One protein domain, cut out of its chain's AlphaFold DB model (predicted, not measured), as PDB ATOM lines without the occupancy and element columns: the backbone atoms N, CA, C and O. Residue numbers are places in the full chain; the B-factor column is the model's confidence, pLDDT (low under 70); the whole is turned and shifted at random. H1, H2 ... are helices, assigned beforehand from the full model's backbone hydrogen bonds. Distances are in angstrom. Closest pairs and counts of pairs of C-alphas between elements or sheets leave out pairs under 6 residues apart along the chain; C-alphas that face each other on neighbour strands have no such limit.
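This is residues 229 to 289 of the 301 residues of an uncharacterized protein of Actinidia rufa (UniProt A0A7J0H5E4). Two helices form a long, narrow, open V: H1 runs out along the longest axis, an extended link folds back, and H2 carries on the return, with empty space between the helices. The printed part has 61 residues with two named helices, H1 then H2, and no named strand; its class is all helix. It is extended, with a radius of gyration of the C-alphas of 16.3 A and spans of 51 by 25 by 10 A.

H1, residues 229 to 257, is apart from H2, residues 272 to 289, with no C-alpha of the one within 8 A of the other. Residues 229 to 242 of H1 stand free, as do residues 256 to 262 and 271 to 289, of which 272 to 289 belong to H2. In H2 every O i to N i+4 pair is within hydrogen-bond range; in H1, 24 of 25 are.

H1 begins at C-alpha 229 (-26.685, 29.245, 13.856) and measures 40.6 A from first to last C-alpha. H2 measures 26.1 A and ends at C-alpha 289 (-34.758, 10.547, 18.309).

The C-alphas farthest apart, of Asp 260 and Glu 289, are 51.1 A apart. The printed part has no cut. The link from H1 to H2, 14 residues, is long. No printed residue is under 70 in pLDDT.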
ATOM      1  N   ASP A 229     -27.648  29.183  12.753       92.50
ATOM      2  CA  ASP A 229     -26.685  29.245  13.856       92.50
ATOM      3  C   ASP A 229     -26.526  30.678  14.384       92.50
ATOM      4  O   ASP A 229     -26.526  30.882  15.595       92.50
ATOM      5  N   ASP A 230     -26.512  31.676  13.494       90.56
ATOM      6  CA  ASP A 230     -26.425  33.096  13.856       90.56
ATOM      7  C   ASP A 230     -27.573  33.527  14.787       90.56
ATOM      8  O   ASP A 230     -27.367  34.266  15.754       90.56
ATOM      9  N   PHE A 231     -28.800  33.065  14.518       87.06
ATOM     10  CA  PHE A 231     -29.952  33.365  15.367       87.06
ATOM     11  C   PHE A 231     -29.828  32.682  16.729       87.06
ATOM     12  O   PHE A 231     -30.051  33.320  17.762       87.06
ATOM     13  N   LEU A 232     -29.446  31.404  16.750       87.56
ATOM     14  CA  LEU A 232     -29.257  30.653  17.991       87.56
ATOM     15  C   LEU A 232     -28.132  31.247  18.845       87.56
ATOM     16  O   LEU A 232     -28.290  31.369  20.062       87.56
ATOM     17  N   GLU A 233     -27.031  31.672  18.228       90.25
ATOM     18  CA  GLU A 233     -25.918  32.345  18.894       90.25
ATOM     19  C   GLU A 233     -26.346  33.704  19.453       90.25
ATOM     20  O   GLU A 233     -26.078  34.002  20.618       90.25
ATOM     21  N   ALA A 234     -27.097  34.500  18.685       85.81
ATOM     22  CA  ALA A 234     -27.626  35.776  19.158       85.81
ATOM     23  C   ALA A 234     -28.587  35.604  20.349       85.81
ATOM     24  O   ALA A 234     -28.508  36.357  21.328       85.81
ATOM     25  N   VAL A 235     -29.472  34.603  20.300       86.88
ATOM     26  CA  VAL A 235     -30.388  34.270  21.403       86.88
ATOM     27  C   VAL A 235     -29.605  33.800  22.626       86.88
ATOM     28  O   VAL A 235     -29.847  34.299  23.725       86.88
ATOM     29  N   ARG A 236     -28.634  32.898  22.450       84.38
ATOM     30  CA  ARG A 236     -27.794  32.377  23.538       84.38
ATOM     31  C   ARG A 236     -26.953  33.478  24.178       84.38
ATOM     32  O   ARG A 236     -26.921  33.575  25.401       84.38
ATOM     33  N   GLY A 237     -26.334  34.341  23.378       83.31
ATOM     34  CA  GLY A 237     -25.564  35.486  23.862       83.31
ATOM     35  C   GLY A 237     -26.433  36.475  24.640       83.31
ATOM     36  O   GLY A 237     -26.060  36.912  25.730       83.31
ATOM     37  N   SER A 238     -27.638  36.763  24.137       79.56
ATOM     38  CA  SER A 238     -28.600  37.639  24.819       79.56
ATOM     39  C   SER A 238     -29.093  37.038  26.137       79.56
ATOM     40  O   SER A 238     -29.139  37.732  27.152       79.56
ATOM     41  N   ALA A 239     -29.420  35.742  26.145       78.62
ATOM     42  CA  ALA A 239     -29.820  35.025  27.349       78.62
ATOM     43  C   ALA A 239     -28.678  34.989  28.377       78.62
ATOM     44  O   ALA A 239     -28.898  35.324  29.537       78.62
ATOM     45  N   SER A 240     -27.451  34.680  27.951       81.44
ATOM     46  CA  SER A 240     -26.273  34.663  28.825       81.44
ATOM     47  C   SER A 240     -26.020  36.026  29.472       81.44
ATOM     48  O   SER A 240     -25.769  36.091  30.672       81.44
ATOM     49  N   SER A 241     -26.122  37.120  28.711       81.88
ATOM     50  CA  SER A 241     -25.983  38.473  29.266       81.88
ATOM     51  C   SER A 241     -27.111  38.802  30.252       81.88
ATOM     52  O   SER A 241     -26.872  39.393  31.305       81.88
ATOM     53  N   TYR A 242     -28.344  38.379  29.958       79.56
ATOM     54  CA  TYR A 242     -29.479  38.610  30.847       79.56
ATOM     55  C   TYR A 242     -29.371  37.850  32.173       79.56
ATOM     56  O   TYR A 242     -29.559  38.445  33.236       79.56
ATOM     57  N   PHE A 243     -29.071  36.552  32.114       79.06
ATOM     58  CA  PHE A 243     -28.999  35.693  33.295       79.06
ATOM     59  C   PHE A 243     -27.703  35.876  34.090       79.06
ATOM     60  O   PHE A 243     -27.713  35.626  35.289       79.06
ATOM     61  N   GLY A 244     -26.625  36.370  33.473       82.06
ATOM     62  CA  GLY A 244     -25.424  36.809  34.186       82.06
ATOM     63  C   GLY A 244     -25.596  38.214  34.769       82.06
ATOM     64  O   GLY A 244     -26.026  38.400  35.911       82.06
ATOM     65  N   ASP A 245     -25.321  39.233  33.952       79.00
ATOM     66  CA  ASP A 245     -25.249  40.632  34.394       79.00
ATOM     67  C   ASP A 245     -26.579  41.154  34.956       79.00
ATOM     68  O   ASP A 245     -26.614  41.933  35.920       79.00
ATOM     69  N   GLY A 246     -27.696  40.735  34.354       82.75
ATOM     70  CA  GLY A 246     -29.034  41.135  34.782       82.75
ATOM     71  C   GLY A 246     -29.415  40.563  36.146       82.75
ATOM     72  O   GLY A 246     -30.073  41.253  36.937       82.75
ATOM     73  N   PHE A 247     -28.960  39.350  36.465       83.38
ATOM     74  CA  PHE A 247     -29.173  38.730  37.770       83.38
ATOM     75  C   PHE A 247     -28.329  39.411  38.852       83.38
ATOM     76  O   PHE A 247     -28.869  39.821  39.882       83.38
ATOM     77  N   ASP A 248     -27.051  39.683  38.583       84.25
ATOM     78  CA  ASP A 248     -26.183  40.436  39.498       84.25
ATOM     79  C   ASP A 248     -26.675  41.864  39.735       84.25
ATOM     80  O   ASP A 248     -26.591  42.414  40.838       84.25
ATOM     81  N   PHE A 249     -27.238  42.500  38.706       85.50
ATOM     82  CA  PHE A 249     -27.924  43.774  38.874       85.50
ATOM     83  C   PHE A 249     -29.125  43.652  39.825       85.50
ATOM     84  O   PHE A 249     -29.314  44.521  40.679       85.50
ATOM     85  N   CYS A 250     -29.921  42.582  39.728       85.25
ATOM     86  CA  CYS A 250     -31.011  42.325  40.673       85.25
ATOM     87  C   CYS A 250     -30.493  42.103  42.103       85.25
ATOM     88  O   CYS A 250     -31.030  42.725  43.021       85.25
ATOM     89  N   LYS A 251     -29.429  41.307  42.288       87.44
ATOM     90  CA  LYS A 251     -28.791  41.081  43.596       87.44
ATOM     91  C   LYS A 251     -28.328  42.392  44.231       87.44
ATOM     92  O   LYS A 251     -28.737  42.712  45.344       87.44
ATOM     93  N   ARG A 252     -27.590  43.227  43.487       87.94
ATOM     94  CA  ARG A 252     -27.144  44.554  43.961       87.94
ATOM     95  C   ARG A 252     -28.307  45.464  44.352       87.94
ATOM     96  O   ARG A 252     -28.229  46.169  45.353       87.94
ATOM     97  N   GLN A 253     -29.397  45.447  43.583       87.88
ATOM     98  CA  GLN A 253     -30.598  46.222  43.909       87.88
ATOM     99  C   GLN A 253     -31.295  45.720  45.178       87.88
ATOM    100  O   GLN A 253     -31.808  46.535  45.942       87.88
ATOM    101  N   LEU A 254     -31.303  44.408  45.417       86.69
ATOM    102  CA  LEU A 254     -31.829  43.810  46.643       86.69
ATOM    103  C   LEU A 254     -30.985  44.194  47.861       86.69
ATOM    104  O   LEU A 254     -31.550  44.728  48.812       86.69
ATOM    105  N   VAL A 255     -29.657  44.032  47.797       89.38
ATOM    106  CA  VAL A 255     -28.732  44.429  48.878       89.38
ATOM    107  C   VAL A 255     -28.878  45.917  49.203       89.38
ATOM    108  O   VAL A 255     -28.992  46.300  50.363       89.38
ATOM    109  N   HIS A 256     -28.943  46.772  48.180       91.25
ATOM    110  CA  HIS A 256     -29.071  48.212  48.383       91.25
ATOM    111  C   HIS A 256     -30.422  48.612  49.002       91.25
ATOM    112  O   HIS A 256     -30.496  49.575  49.762       91.25
ATOM    113  N   GLN A 257     -31.519  47.933  48.649       92.62
ATOM    114  CA  GLN A 257     -32.844  48.248  49.199       92.62
ATOM    115  C   GLN A 257     -33.074  47.637  50.585       92.62
ATOM    116  O   GLN A 257     -33.896  48.159  51.337       92.62
ATOM    117  N   TYR A 258     -32.364  46.558  50.911       90.94
ATOM    118  CA  TYR A 258     -32.536  45.788  52.135       90.94
ATOM    119  C   TYR A 258     -31.167  45.353  52.682       90.94
ATOM    120  O   TYR A 258     -30.801  44.184  52.556       90.94
ATOM    121  N   PRO A 259     -30.399  46.272  53.293       90.81
ATOM    122  CA  PRO A 259     -29.066  45.952  53.804       90.81
ATOM    123  C   PRO A 259     -29.092  44.903  54.928       90.81
ATOM    124  O   PRO A 259     -28.145  44.140  55.074       90.81
ATOM    125  N   ASP A 260     -30.201  44.805  55.668       94.81
ATOM    126  CA  ASP A 260     -30.361  43.895  56.810       94.81
ATOM    127  C   ASP A 260     -31.095  42.594  56.443       94.81
ATOM    128  O   ASP A 260     -31.743  41.981  57.292       94.81
ATOM    129  N   LEU A 261     -31.043  42.161  55.176       88.75
ATOM    130  CA  LEU A 261     -31.766  40.958  54.737       88.75
ATOM    131  C   LEU A 261     -31.293  39.686  55.469       88.75
ATOM    132  O   LEU A 261     -32.012  38.691  55.478       88.75
ATOM    133  N   GLY A 262     -30.101  39.710  56.079       88.12
ATOM    134  CA  GLY A 262     -29.527  38.592  56.839       88.12
ATOM    135  C   GLY A 262     -29.216  37.352  55.993       88.12
ATOM    136  O   GLY A 262     -28.798  36.334  56.537       88.12
ATOM    137  N   VAL A 263     -29.427  37.443  54.680       85.25
ATOM    138  CA  VAL A 263     -29.110  36.430  53.679       85.25
ATOM    139  C   VAL A 263     -27.929  36.953  52.886       85.25
ATOM    140  O   VAL A 263     -27.993  38.062  52.350       85.25
ATOM    141  N   ASP A 264     -26.870  36.155  52.821       86.94
ATOM    142  CA  ASP A 264     -25.766  36.435  51.922       86.94
ATOM    143  C   ASP A 264     -26.232  36.182  50.485       86.94
ATOM    144  O   ASP A 264     -26.519  35.051  50.094       86.94
ATOM    145  N   LEU A 265     -26.413  37.263  49.726       86.94
ATOM    146  CA  LEU A 265     -26.804  37.180  48.322       86.94
ATOM    147  C   LEU A 265     -25.599  36.901  47.415       86.94
ATOM    148  O   LEU A 265     -25.816  36.595  46.244       86.94
ATOM    149  N   GLU A 266     -24.361  36.990  47.917       82.94
ATOM    150  CA  GLU A 266     -23.167  36.572  47.168       82.94
ATOM    151  C   GLU A 266     -23.128  35.047  47.013       82.94
ATOM    152  O   GLU A 266     -22.800  34.567  45.931       82.94
ATOM    153  N   ASP A 267     -23.612  34.316  48.022       82.75
ATOM    154  CA  ASP A 267     -23.746  32.851  48.015       82.75
ATOM    155  C   ASP A 267     -24.983  32.344  47.247       82.75
ATOM    156  O   ASP A 267     -25.154  31.140  47.045       82.75
ATOM    157  N   VAL A 268     -25.876  33.242  46.806       79.56
ATOM    158  CA  VAL A 268     -26.990  32.880  45.915       79.56
ATOM    159  C   VAL A 268     -26.452  32.793  44.490       79.56
ATOM    160  O   VAL A 268     -26.599  33.705  43.667       79.56
ATOM    161  N   GLU A 269     -25.790  31.676  44.221       78.12
ATOM    162  CA  GLU A 269     -25.445  31.234  42.879       78.12
ATOM    163  C   GLU A 269     -26.689  30.609  42.231       78.12
ATOM    164  O   GLU A 269     -27.517  29.986  42.906       78.12
ATOM    165  N   MET A 270     -26.883  30.822  40.925       73.75
ATOM    166  CA  MET A 270     -27.873  30.007  40.225       73.75
ATOM    167  C   MET A 270     -27.384  28.568  40.254       73.75
ATOM    168  O   MET A 270     -26.210  28.315  40.003       73.75
ATOM    169  N   ASP A 271     -28.286  27.638  40.538       76.31
ATOM    170  CA  ASP A 271     -27.952  26.225  40.626       76.31
ATOM    171  C   ASP A 271     -27.470  25.712  39.259       76.31
ATOM    172  O   ASP A 271     -28.259  25.404  38.362       76.31
ATOM    173  N   HIS A 272     -26.150  25.688  39.069       71.88
ATOM    174  CA  HIS A 272     -25.522  25.234  37.833       71.88
ATOM    175  C   HIS A 272     -25.826  23.755  37.567       71.88
ATOM    176  O   HIS A 272     -25.855  23.340  36.407       71.88
ATOM    177  N   GLU A 273     -26.131  22.976  38.613       79.44
ATOM    178  CA  GLU A 273     -26.548  21.580  38.474       79.44
ATOM    179  C   GLU A 273     -27.892  21.462  37.751       79.44
ATOM    180  O   GLU A 273     -28.103  20.507  37.002       79.44
ATOM    181  N   PHE A 274     -28.785  22.447  37.904       74.81
ATOM    182  CA  PHE A 274     -30.070  22.457  37.208       74.81
ATOM    183  C   PHE A 274     -29.889  22.572  35.688       74.81
ATOM    184  O   PHE A 274     -30.480  21.793  34.941       74.81
ATOM    185  N   PHE A 275     -29.025  23.486  35.235       72.00
ATOM    186  CA  PHE A 275     -28.739  23.663  33.807       72.00
ATOM    187  C   PHE A 275     -27.963  22.485  33.223       72.00
ATOM    188  O   PHE A 275     -28.313  22.007  32.148       72.00
ATOM    189  N   ALA A 276     -26.965  21.970  33.947       79.00
ATOM    190  CA  ALA A 276     -26.210  20.799  33.507       79.00
ATOM    191  C   ALA A 276     -27.116  19.566  33.346       79.00
ATOM    192  O   ALA A 276     -26.952  18.778  32.416       79.00
ATOM    193  N   LYS A 277     -28.108  19.409  34.232       87.19
ATOM    194  CA  LYS A 277     -29.104  18.344  34.124       87.19
ATOM    195  C   LYS A 277     -30.029  18.534  32.919       87.19
ATOM    196  O   LYS A 277     -30.297  17.563  32.220       87.19
ATOM    197  N   GLU A 278     -30.525  19.748  32.687       80.81
ATOM    198  CA  GLU A 278     -31.398  20.041  31.544       80.81
ATOM    199  C   GLU A 278     -30.675  19.824  30.205       80.81
ATOM    200  O   GLU A 278     -31.246  19.235  29.288       80.81
ATOM    201  N   GLU A 279     -29.403  20.222  30.113       81.94
ATOM    202  CA  GLU A 279     -28.555  19.982  28.941       81.94
ATOM    203  C   GLU A 279     -28.345  18.481  28.696       81.94
ATOM    204  O   GLU A 279     -28.576  18.001  27.586       81.94
ATOM    205  N   ALA A 280     -28.019  17.711  29.741       90.12
ATOM    206  CA  ALA A 280     -27.868  16.260  29.635       90.12
ATOM    207  C   ALA A 280     -29.176  15.557  29.217       90.12
ATOM    208  O   ALA A 280     -29.157  14.631  28.405       90.12
ATOM    209  N   GLU A 281     -30.327  15.999  29.734       90.19
ATOM    210  CA  GLU A 281     -31.632  15.478  29.310       90.19
ATOM    211  C   GLU A 281     -31.950  15.836  27.848       90.19
ATOM    212  O   GLU A 281     -32.544  15.026  27.133       90.19
ATOM    213  N   ALA A 282     -31.550  17.022  27.376       81.88
ATOM    214  CA  ALA A 282     -31.721  17.427  25.983       81.88
ATOM    215  C   ALA A 282     -30.842  16.600  25.031       81.88
ATOM    216  O   ALA A 282     -31.332  16.135  23.999       81.88
ATOM    217  N   GLU A 283     -29.582  16.347  25.396       90.88
ATOM    218  CA  GLU A 283     -28.688  15.459  24.643       90.88
ATOM    219  C   GLU A 283     -29.235  14.028  24.575       90.88
ATOM    220  O   GLU A 283     -29.229  13.410  23.508       90.88
ATOM    221  N   GLN A 284     -29.774  13.512  25.686       92.00
ATOM    222  CA  GLN A 284     -30.377  12.182  25.712       92.00
ATOM    223  C   GLN A 284     -31.586  12.084  24.768       92.00
ATOM    224  O   GLN A 284     -31.702  11.115  24.018       92.00
ATOM    225  N   ARG A 285     -32.458  13.104  24.740       90.31
ATOM    226  CA  ARG A 285     -33.603  13.144  23.812       90.31
ATOM    227  C   ARG A 285     -33.160  13.182  22.350       90.31
ATOM    228  O   ARG A 285     -33.725  12.460  21.535       90.31
ATOM    229  N   ALA A 286     -32.133  13.968  22.027       88.06
ATOM    230  CA  ALA A 286     -31.589  14.031  20.672       88.06
ATOM    231  C   ALA A 286     -30.993  12.681  20.224       88.06
ATOM    232  O   ALA A 286     -31.160  12.274  19.072       88.06
ATOM    233  N   ALA A 287     -30.337  11.956  21.139       91.56
ATOM    234  CA  ALA A 287     -29.793  10.630  20.861       91.56
ATOM    235  C   ALA A 287     -30.892   9.576  20.618       91.56
ATOM    236  O   ALA A 287     -30.774   8.762  19.699       91.56
ATOM    237  N   GLU A 288     -31.970   9.598  21.406       90.94
ATOM    238  CA  GLU A 288     -33.102   8.675  21.250       90.94
ATOM    239  C   GLU A 288     -33.875   8.920  19.940       90.94
ATOM    240  O   GLU A 288     -34.242   7.969  19.246       90.94
ATOM    241  N   GLU A 289     -34.056  10.183  19.547       86.62
ATOM    242  CA  GLU A 289     -34.758  10.547  18.309       86.62
ATOM    243  C   GLU A 289     -33.955  10.162  17.049       86.62
ATOM    244  O   GLU A 289     -34.526   9.698  16.058       86.62
TER     245      GLU A 289